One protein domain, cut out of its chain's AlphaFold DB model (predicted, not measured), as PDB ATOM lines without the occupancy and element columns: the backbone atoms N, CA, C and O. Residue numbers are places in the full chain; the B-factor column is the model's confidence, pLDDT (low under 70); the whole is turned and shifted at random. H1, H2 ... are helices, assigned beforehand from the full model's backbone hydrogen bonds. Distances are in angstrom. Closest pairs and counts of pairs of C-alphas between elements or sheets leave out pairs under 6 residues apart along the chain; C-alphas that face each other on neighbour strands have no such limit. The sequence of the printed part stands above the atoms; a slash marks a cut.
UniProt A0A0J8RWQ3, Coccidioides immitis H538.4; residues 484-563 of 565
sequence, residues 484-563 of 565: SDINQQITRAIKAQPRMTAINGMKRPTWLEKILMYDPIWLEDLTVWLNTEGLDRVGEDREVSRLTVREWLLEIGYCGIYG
ATOM      1  N   SER A 484     129.907 108.980 158.182       78.38
ATOM      2  CA  SER A 484     128.850 108.523 157.271       78.38
ATOM      3  C   SER A 484     127.956 109.661 156.745       78.38
ATOM      4  O   SER A 484     127.370 109.534 155.670       78.38
ATOM      5  N   ASP A 485     127.817 110.772 157.480       91.00
ATOM      6  CA  ASP A 485     127.025 111.957 157.104       91.00
ATOM      7  C   ASP A 485     127.735 112.750 155.994       91.00
ATOM      8  O   ASP A 485     127.164 112.975 154.923       91.00
ATOM      9  N   ILE A 486     129.019 113.071 156.193       93.12
ATOM     10  CA  ILE A 486     129.830 113.797 155.202       93.12
ATOM     11  C   ILE A 486     130.119 112.936 153.962       93.12
ATOM     12  O   ILE A 486     130.029 113.430 152.839       93.12
ATOM     13  N   ASN A 487     130.322 111.623 154.111       94.19
ATOM     14  CA  ASN A 487     130.492 110.702 152.978       94.19
ATOM     15  C   ASN A 487     129.225 110.616 152.098       94.19
ATOM     16  O   ASN A 487     129.302 110.582 150.861       94.19
ATOM     17  N   GLN A 488     128.031 110.687 152.699       94.50
ATOM     18  CA  GLN A 488     126.780 110.841 151.947       94.50
ATOM     19  C   GLN A 488     126.689 112.193 151.226       94.50
ATOM     20  O   GLN A 488     126.131 112.258 150.129       94.50
ATOM     21  N   GLN A 489     127.233 113.267 151.794       94.94
ATOM     22  CA  GLN A 489     127.209 114.603 151.193       94.94
ATOM     23  C   GLN A 489     128.217 114.758 150.051       94.94
ATOM     24  O   GLN A 489     127.825 115.247 148.995       94.94
ATOM     25  N   ILE A 490     129.435 114.219 150.174       95.81
ATOM     26  CA  ILE A 490     130.386 114.059 149.057       95.81
ATOM     27  C   ILE A 490     129.708 113.294 147.904       95.81
ATOM     28  O   ILE A 490     129.737 113.717 146.744       95.81
ATOM     29  N   THR A 491     128.989 112.214 148.230       95.62
ATOM     30  CA  THR A 491     128.207 111.438 147.252       95.62
ATOM     31  C   THR A 491     127.085 112.260 146.598       95.62
ATOM     32  O   THR A 491     126.803 112.069 145.413       95.62
ATOM     33  N   ARG A 492     126.426 113.168 147.335       95.25
ATOM     34  CA  ARG A 492     125.405 114.087 146.793       95.25
ATOM     35  C   ARG A 492     126.035 115.158 145.901       95.25
ATOM     36  O   ARG A 492     125.555 115.330 144.788       95.25
ATOM     37  N   ALA A 493     127.123 115.790 146.333       96.19
ATOM     38  CA  ALA A 493     127.871 116.809 145.594       96.19
ATOM     39  C   ALA A 493     128.297 116.316 144.204       96.19
ATOM     40  O   ALA A 493     128.002 116.935 143.183       96.19
ATOM     41  N   ILE A 494     128.913 115.134 144.152       95.25
ATOM     42  CA  ILE A 494     129.395 114.523 142.907       95.25
ATOM     43  C   ILE A 494     128.234 114.101 141.986       95.25
ATOM     44  O   ILE A 494     128.371 114.150 140.765       95.25
ATOM     45  N   LYS A 495     127.061 113.756 142.541       93.56
ATOM     46  CA  LYS A 495     125.828 113.499 141.767       93.56
ATOM     47  C   LYS A 495     125.094 114.776 141.337       93.56
ATOM     48  O   LYS A 495     124.372 114.738 140.344       93.56
ATOM     49  N   ALA A 496     125.280 115.883 142.054       92.81
ATOM     50  CA  ALA A 496     124.733 117.202 141.740       92.81
ATOM     51  C   ALA A 496     125.581 117.978 140.713       92.81
ATOM     52  O   ALA A 496     125.135 119.009 140.207       92.81
ATOM     53  N   GLN A 497     126.785 117.496 140.374       92.19
ATOM     54  CA  GLN A 497     127.631 118.127 139.364       92.19
ATOM     55  C   GLN A 497     126.895 118.202 138.008       92.19
ATOM     56  O   GLN A 497     126.507 117.167 137.456       92.19
ATOM     57  N   PRO A 498     126.720 119.402 137.420       87.00
ATOM     58  CA  PRO A 498     126.038 119.537 136.141       87.00
ATOM     59  C   PRO A 498     126.844 118.857 135.026       87.00
ATOM     60  O   PRO A 498     128.044 119.095 134.870       87.00
ATOM     61  N   ARG A 499     126.174 118.032 134.211       79.81
ATOM     62  CA  ARG A 499     126.792 117.391 133.041       79.81
ATOM     63  C   ARG A 499     127.316 118.442 132.069       79.81
ATOM     64  O   ARG A 499     126.538 119.177 131.460       79.81
ATOM     65  N   MET A 500     128.634 118.475 131.890       70.81
ATOM     66  CA  MET A 500     129.284 119.443 131.012       70.81
ATOM     67  C   MET A 500     128.871 119.233 129.550       70.81
ATOM     68  O   MET A 500     128.979 118.137 128.991       70.81
ATOM     69  N   THR A 501     128.440 120.310 128.896       62.84
ATOM     70  CA  THR A 501     128.284 120.338 127.438       62.84
ATOM     71  C   THR A 501     129.660 120.319 126.756       62.84
ATOM     72  O   THR A 501     130.688 120.634 127.358       62.84
ATOM     73  N   ALA A 502     129.712 119.878 125.496       64.88
ATOM     74  CA  ALA A 502     130.968 119.598 124.798       64.88
ATOM     75  C   ALA A 502     131.698 120.880 124.342       64.88
ATOM     76  O   ALA A 502     131.597 121.285 123.182       64.88
ATOM     77  N   ILE A 503     132.460 121.504 125.244       61.78
ATOM     78  CA  ILE A 503     133.323 122.649 124.919       61.78
ATOM     79  C   ILE A 503     134.346 122.213 123.858       61.78
ATOM     80  O   ILE A 503     135.118 121.278 124.058       61.78
ATOM     81  N   ASN A 504     134.340 122.888 122.705       63.56
ATOM     82  CA  ASN A 504     135.169 122.565 121.535       63.56
ATOM     83  C   ASN A 504     135.026 121.108 121.037       63.56
ATOM     84  O   ASN A 504     135.972 120.528 120.508       63.56
ATOM     85  N   GLY A 505     133.847 120.498 121.213       69.50
ATOM     86  CA  GLY A 505     133.534 119.146 120.728       69.50
ATOM     87  C   GLY A 505     134.090 117.998 121.579       69.50
ATOM     88  O   GLY A 505     133.630 116.867 121.433       69.50
ATOM     89  N   MET A 506     135.005 118.270 122.513       68.94
ATOM     90  CA  MET A 506     135.461 117.295 123.504       68.94
ATOM     91  C   MET A 506     134.634 117.436 124.783       68.94
ATOM     92  O   MET A 506     134.643 118.477 125.439       68.94
ATOM     93  N   LYS A 507     133.914 116.378 125.161       77.94
ATOM     94  CA  LYS A 507     133.268 116.307 126.477       77.94
ATOM     95  C   LYS A 507     134.346 116.075 127.531       77.94
ATOM     96  O   LYS A 507     135.033 115.059 127.475       77.94
ATOM     97  N   ARG A 508     134.481 116.991 128.492       82.00
ATOM     98  CA  ARG A 508     135.180 116.689 129.748       82.00
ATOM     99  C   ARG A 508     134.232 115.849 130.615       82.00
ATOM    100  O   ARG A 508     133.095 116.288 130.787       82.00
ATOM    101  N   PRO A 509     134.641 114.669 131.110       90.88
ATOM    102  CA  PRO A 509     133.806 113.886 132.011       90.88
ATOM    103  C   PRO A 509     133.650 114.612 133.353       90.88
ATOM    104  O   PRO A 509     134.599 115.219 133.856       90.88
ATOM    105  N   THR A 510     132.455 114.530 133.935       93.69
ATOM    106  CA  THR A 510     132.219 114.890 135.344       93.69
ATOM    107  C   THR A 510     132.989 113.955 136.284       93.69
ATOM    108  O   THR A 510     133.419 112.875 135.878       93.69
ATOM    109  N   TRP A 511     133.144 114.315 137.560       94.38
ATOM    110  CA  TRP A 511     133.766 113.441 138.558       94.38
ATOM    111  C   TRP A 511     133.022 112.112 138.705       94.38
ATOM    112  O   TRP A 511     133.664 111.067 138.771       94.38
ATOM    113  N   LEU A 512     131.685 112.124 138.644       94.38
ATOM    114  CA  LEU A 512     130.877 110.902 138.632       94.38
ATOM    115  C   LEU A 512     131.181 110.018 137.411       94.38
ATOM    116  O   LEU A 512     131.274 108.799 137.537       94.38
ATOM    117  N   GLU A 513     131.354 110.622 136.234       93.38
ATOM    118  CA  GLU A 513     131.701 109.899 135.005       93.38
ATOM    119  C   GLU A 513     133.149 109.373 135.047       93.38
ATOM    120  O   GLU A 513     133.375 108.242 134.625       93.38
ATOM    121  N   LYS A 514     134.102 110.110 135.643       93.31
ATOM    122  CA  LYS A 514     135.473 109.622 135.892       93.31
ATOM    123  C   LYS A 514     135.489 108.408 136.828       93.31
ATOM    124  O   LYS A 514     136.090 107.391 136.491       93.31
ATOM    125  N   ILE A 515     134.785 108.489 137.965       94.06
ATOM    126  CA  ILE A 515     134.630 107.376 138.920       94.06
ATOM    127  C   ILE A 515     134.061 106.144 138.205       94.06
ATOM    128  O   ILE A 515     134.632 105.060 138.300       94.06
ATOM    129  N   LEU A 516     132.968 106.315 137.451       93.44
ATOM    130  CA  LEU A 516     132.278 105.223 136.755       93.44
ATOM    131  C   LEU A 516     133.121 104.576 135.643       93.44
ATOM    132  O   LEU A 516     132.984 103.380 135.393       93.44
ATOM    133  N   MET A 517     133.987 105.346 134.980       92.62
ATOM    134  CA  MET A 517     134.906 104.831 133.960       92.62
ATOM    135  C   MET A 517     136.182 104.201 134.534       92.62
ATOM    136  O   MET A 517     136.961 103.633 133.768       92.62
ATOM    137  N   TYR A 518     136.398 104.280 135.852       92.75
ATOM    138  CA  TYR A 518     137.686 104.009 136.501       92.75
ATOM    139  C   TYR A 518     138.835 104.885 135.950       92.75
ATOM    140  O   TYR A 518     140.006 104.516 136.052       92.75
ATOM    141  N   ASP A 519     138.510 106.068 135.403       93.69
ATOM    142  CA  ASP A 519     139.503 107.091 135.055       93.69
ATOM    143  C   ASP A 519     140.209 107.527 136.346       93.69
ATOM    144  O   ASP A 519     139.512 107.873 137.308       93.69
ATOM    145  N   PRO A 520     141.554 107.552 136.404       93.75
ATOM    146  CA  PRO A 520     142.256 107.868 137.639       93.75
ATOM    147  C   PRO A 520     141.942 109.255 138.219       93.75
ATOM    148  O   PRO A 520     141.782 110.252 137.503       93.75
ATOM    149  N   ILE A 521     141.872 109.313 139.547       94.69
ATOM    150  CA  ILE A 521     141.502 110.499 140.319       94.69
ATOM    151  C   ILE A 521     142.715 110.996 141.091       94.69
ATOM    152  O   ILE A 521     143.280 110.283 141.917       94.69
ATOM    153  N   TRP A 522     143.076 112.250 140.831       94.12
ATOM    154  CA  TRP A 522     143.983 113.011 141.677       94.12
ATOM    155  C   TRP A 522     143.219 113.454 142.930       94.12
ATOM    156  O   TRP A 522     142.172 114.100 142.815       94.12
ATOM    157  N   LEU A 523     143.706 113.067 144.110       94.00
ATOM    158  CA  LEU A 523     143.043 113.354 145.386       94.00
ATOM    159  C   LEU A 523     142.987 114.859 145.667       94.00
ATOM    160  O   LEU A 523     141.971 115.350 146.155       94.00
ATOM    161  N   GLU A 524     144.039 115.595 145.311       94.38
ATOM    162  CA  GLU A 524     144.121 117.053 145.447       94.38
ATOM    163  C   GLU A 524     143.026 117.732 144.617       94.38
ATOM    164  O   GLU A 524     142.212 118.462 145.174       94.38
ATOM    165  N   ASP A 525     142.953 117.436 143.314       95.00
ATOM    166  CA  ASP A 525     141.982 118.028 142.384       95.00
ATOM    167  C   ASP A 525     140.530 117.783 142.824       95.00
ATOM    168  O   ASP A 525     139.695 118.687 142.741       95.00
ATOM    169  N   LEU A 526     140.215 116.566 143.292       95.31
ATOM    170  CA  LEU A 526     138.870 116.235 143.768       95.31
ATOM    171  C   LEU A 526     138.553 116.928 145.100       95.31
ATOM    172  O   LEU A 526     137.446 117.432 145.263       95.31
ATOM    173  N   THR A 527     139.510 116.986 146.032       95.62
ATOM    174  CA  THR A 527     139.326 117.658 147.333       95.62
ATOM    175  C   THR A 527     139.149 119.166 147.148       95.62
ATOM    176  O   THR A 527     138.237 119.752 147.724       95.62
ATOM    177  N   VAL A 528     139.963 119.790 146.288       95.94
ATOM    178  CA  VAL A 528     139.818 121.206 145.925       95.94
ATOM    179  C   VAL A 528     138.454 121.443 145.283       95.94
ATOM    180  O   VAL A 528     137.728 122.310 145.751       95.94
ATOM    181  N   TRP A 529     138.051 120.647 144.284       95.81
ATOM    182  CA  TRP A 529     136.735 120.817 143.658       95.81
ATOM    183  C   TRP A 529     135.573 120.622 144.646       95.81
ATOM    184  O   TRP A 529     134.596 121.367 144.581       95.81
ATOM    185  N   LEU A 530     135.666 119.673 145.585       96.56
ATOM    186  CA  LEU A 530     134.653 119.489 146.630       96.56
ATOM    187  C   LEU A 530     134.523 120.733 147.519       96.56
ATOM    188  O   LEU A 530     133.400 121.187 147.731       96.56
ATOM    189  N   ASN A 531     135.644 121.321 147.947       95.69
ATOM    190  CA  ASN A 531     135.658 122.495 148.825       95.69
ATOM    191  C   ASN A 531     135.364 123.824 148.093       95.69
ATOM    192  O   ASN A 531     134.942 124.777 148.737       95.69
ATOM    193  N   THR A 532     135.563 123.923 146.769       94.06
ATOM    194  CA  THR A 532     135.294 125.163 146.000       94.06
ATOM    195  C   THR A 532     133.983 125.167 145.214       94.06
ATOM    196  O   THR A 532     133.535 126.227 144.788       94.06
ATOM    197  N   GLU A 533     133.405 124.000 144.931       92.56
ATOM    198  CA  GLU A 533     132.180 123.865 144.130       92.56
ATOM    199  C   GLU A 533     131.256 122.733 144.592       92.56
ATOM    200  O   GLU A 533     130.052 122.812 144.377       92.56
ATOM    201  N   GLY A 534     131.792 121.623 145.099       93.94
ATOM    202  CA  GLY A 534     131.008 120.406 145.302       93.94
ATOM    203  C   GLY A 534     130.014 120.516 146.454       93.94
ATOM    204  O   GLY A 534     128.832 120.233 146.263       93.94
ATOM    205  N   LEU A 535     130.492 120.900 147.637       94.88
ATOM    206  CA  LEU A 535     129.711 120.897 148.878       94.88
ATOM    207  C   LEU A 535     128.801 122.134 148.996       94.88
ATOM    208  O   LEU A 535     127.628 121.988 149.340       94.88
ATOM    209  N   ASP A 536     129.266 123.297 148.525       92.69
ATOM    210  CA  ASP A 536     128.469 124.523 148.322       92.69
ATOM    211  C   ASP A 536     127.166 124.253 147.532       92.69
ATOM    212  O   ASP A 536     126.071 124.613 147.964       92.69
ATOM    213  N   ARG A 537     127.236 123.473 146.440       91.25
ATOM    214  CA  ARG A 537     126.057 123.054 145.644       91.25
ATOM    215  C   ARG A 537     125.032 122.204 146.406       91.25
ATOM    216  O   ARG A 537     123.928 122.004 145.897       91.25
ATOM    217  N   VAL A 538     125.391 121.655 147.564       92.69
ATOM    218  CA  VAL A 538     124.519 120.846 148.434       92.69
ATOM    219  C   VAL A 538     124.031 121.660 149.644       92.69
ATOM    220  O   VAL A 538     123.137 121.196 150.352       92.69
ATOM    221  N   GLY A 539     124.559 122.873 149.855       89.69
ATOM    222  CA  GLY A 539     124.351 123.656 151.075       89.69
ATOM    223  C   GLY A 539     125.096 123.062 152.270       89.69
ATOM    224  O   GLY A 539     124.522 122.953 153.349       89.69
ATOM    225  N   GLU A 540     126.327 122.592 152.051       91.81
ATOM    226  CA  GLU A 540     127.181 122.009 153.084       91.81
ATOM    227  C   GLU A 540     128.470 122.829 153.244       91.81
ATOM    228  O   GLU A 540     129.302 122.871 152.337       91.81
ATOM    229  N   ASP A 541     128.621 123.455 154.413       89.88
ATOM    230  CA  ASP A 541     129.685 124.424 154.713       89.88
ATOM    231  C   ASP A 541     130.979 123.770 155.257       89.88
ATOM    232  O   ASP A 541     131.987 124.454 155.450       89.88
ATOM    233  N   ARG A 542     130.986 122.455 155.537       91.81
ATOM    234  CA  ARG A 542     132.190 121.725 155.988       91.81
ATOM    235  C   ARG A 542     133.214 121.554 154.861       91.81
ATOM    236  O   ARG A 542     132.940 120.899 153.860       91.81
ATOM    237  N   GLU A 543     134.448 122.005 155.083       92.00
ATOM    238  CA  GLU A 543     135.596 121.602 154.259       92.00
ATOM    239  C   GLU A 543     135.961 120.123 154.497       92.00
ATOM    240  O   GLU A 543     136.061 119.673 155.641       92.00
ATOM    241  N   VAL A 544     136.229 119.367 153.427       94.44
ATOM    242  CA  VAL A 544     136.728 117.983 153.519       94.44
ATOM    243  C   VAL A 544     138.240 117.901 153.334       94.44
ATOM    244  O   VAL A 544     138.847 118.656 152.572       94.44
ATOM    245  N   SER A 545     138.862 116.944 154.028       93.94
ATOM    246  CA  SER A 545     140.296 116.668 153.912       93.94
ATOM    247  C   SER A 545     140.594 115.642 152.812       93.94
ATOM    248  O   SER A 545     139.766 114.781 152.506       93.94
ATOM    249  N   ARG A 546     141.830 115.647 152.285       93.75
ATOM    250  CA  ARG A 546     142.307 114.615 151.338       93.75
ATOM    251  C   ARG A 546     142.174 113.187 151.889       93.75
ATOM    252  O   ARG A 546     141.973 112.258 151.113       93.75
ATOM    253  N   LEU A 547     142.278 113.010 153.211       92.44
ATOM    254  CA  LEU A 547     142.113 111.712 153.873       92.44
ATOM    255  C   LEU A 547     140.646 111.275 153.864       92.44
ATOM    256  O   LEU A 547     140.353 110.174 153.420       92.44
ATOM    257  N   THR A 548     139.722 112.173 154.213       94.00
ATOM    258  CA  THR A 548     138.271 111.926 154.163       94.00
ATOM    259  C   THR A 548     137.810 111.572 152.743       94.00
ATOM    260  O   THR A 548     137.072 110.613 152.539       94.00
ATOM    261  N   VAL A 549     138.305 112.294 151.729       94.56
ATOM    262  CA  VAL A 549     138.004 112.012 150.313       94.56
ATOM    263  C   VAL A 549     138.597 110.668 149.865       94.56
ATOM    264  O   VAL A 549     137.958 109.940 149.106       94.56
ATOM    265  N   ARG A 550     139.786 110.294 150.357       93.75
ATOM    266  CA  ARG A 550     140.391 108.973 150.121       93.75
ATOM    267  C   ARG A 550     139.577 107.850 150.765       93.75
ATOM    268  O   ARG A 550     139.320 106.850 150.105       93.75
ATOM    269  N   GLU A 551     139.192 108.002 152.027       93.50
ATOM    270  CA  GLU A 551     138.381 107.034 152.773       93.50
ATOM    271  C   GLU A 551     137.033 106.817 152.084       93.50
ATOM    272  O   GLU A 551     136.668 105.674 151.817       93.50
ATOM    273  N   TRP A 552     136.366 107.896 151.668       94.62
ATOM    274  CA  TRP A 552     135.146 107.830 150.865       94.62
ATOM    275  C   TRP A 552     135.342 107.108 149.519       94.62
ATOM    276  O   TRP A 552     134.532 106.257 149.150       94.62
ATOM    277  N   LEU A 553     136.427 107.394 148.783       94.81
ATOM    278  CA  LEU A 553     136.735 106.687 147.532       94.81
ATOM    279  C   LEU A 553     136.950 105.180 147.762       94.81
ATOM    280  O   LEU A 553     136.494 104.368 146.957       94.81
ATOM    281  N   LEU A 554     137.592 104.796 148.867       92.56
ATOM    282  CA  LEU A 554     137.769 103.394 149.246       92.56
ATOM    283  C   LEU A 554     136.445 102.740 149.681       92.56
ATOM    284  O   LEU A 554     136.199 101.593 149.310       92.56
ATOM    285  N   GLU A 555     135.572 103.464 150.390       93.00
ATOM    286  CA  GLU A 555     134.235 103.004 150.800       93.00
ATOM    287  C   GLU A 555     133.347 102.669 149.590       93.00
ATOM    288  O   GLU A 555     132.700 101.622 149.562       93.00
ATOM    289  N   ILE A 556     133.379 103.494 148.532       91.69
ATOM    290  CA  ILE A 556     132.670 103.204 147.270       91.69
ATOM    291  C   ILE A 556     133.384 102.162 146.382       91.69
ATOM    292  O   ILE A 556     132.941 101.902 145.261       91.69
ATOM    293  N   GLY A 557     134.489 101.568 146.849       90.00
ATOM    294  CA  GLY A 557     135.252 100.540 146.133       90.00
ATOM    295  C   GLY A 557     136.117 101.056 144.977       90.00
ATOM    296  O   GLY A 557     136.515 100.273 144.111       90.00
ATOM    297  N   TYR A 558     136.412 102.357 144.927       91.62
ATOM    298  CA  TYR A 558     137.220 102.973 143.876       91.62
ATOM    299  C   TYR A 558     138.721 102.928 144.220       91.62
ATOM    300  O   TYR A 558     139.164 103.427 145.252       91.62
ATOM    301  N   CYS A 559     139.530 102.356 143.322       82.12
ATOM    302  CA  CYS A 559     140.959 102.097 143.548       82.12
ATOM    303  C   CYS A 559     141.930 102.939 142.694       82.12
ATOM    304  O   CYS A 559     143.141 102.827 142.870       82.12
ATOM    305  N   GLY A 560     141.435 103.777 141.777       80.62
ATOM    306  CA  GLY A 560     142.246 104.544 140.815       80.62
ATOM    307  C   GLY A 560     142.881 105.829 141.367       80.62
ATOM    308  O   GLY A 560     142.962 106.820 140.644       80.62
ATOM    309  N   ILE A 561     143.262 105.856 142.645       83.88
ATOM    310  CA  ILE A 561     143.743 107.070 143.321       83.88
ATOM    311  C   ILE A 561     145.216 107.388 143.019       83.88
ATOM    312  O   ILE A 561     146.082 106.516 143.064       83.88
ATOM    313  N   TYR A 562     145.495 108.668 142.778       79.50
ATOM    314  CA  TYR A 562     146.826 109.280 142.775       79.50
ATOM    315  C   TYR A 562     146.875 110.381 143.849       79.50
ATOM    316  O   TYR A 562     145.886 111.089 144.044       79.50
ATOM    317  N   GLY A 563     148.010 110.515 144.545       65.19
ATOM    318  CA  GLY A 563     148.204 111.511 145.616       65.19
ATOM    319  C   GLY A 563     149.032 111.043 146.828       65.19
ATOM    320  O   GLY A 563     149.337 111.856 147.692       65.19
TER     321      GLY A 563
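Overview. This is residues 484 to 563 of the 565 residues of a protein of Coccidioides immitis H538.4 (UniProt A0A0J8RWQ3). Three helices, H1, H3 and H4, form a small triangular cluster, each about perpendicular to the other two, with short H2 near one end of H1. A long loop, residues 497 to 510, reaches outward and makes much of the length. The 80 printed residues, all helix in class, hold H1, H2, H3, H4 in that order, are compact with a radius of gyration of the C-alphas of 12.3 A, and span 37 by 28 by 17 A.

Along the chain. H1, residues 484 to 496, is 18.3 A long from C-alpha 484 at (128.850, 108.523, 157.271). H2 is residues 511 to 517, H3 523 to 534 and H4 546 to 555, ending at (134.235, 103.004, 150.800).

Arrangement. H1 touches H3 at Ala 493 and Gly 534, C-alphas 4.8 A apart. H3 touches H4 at Thr 527 and Arg 546, 5.8 A. H2 and H4 are apart. Every helix has each O i to N i+4 pair within hydrogen-bond range.

Size, cuts and confidence. The printed part has no cut. Links H1 to H2 and H3 to H4 are long. Residues 501 to 506 and 563 are under pLDDT 70.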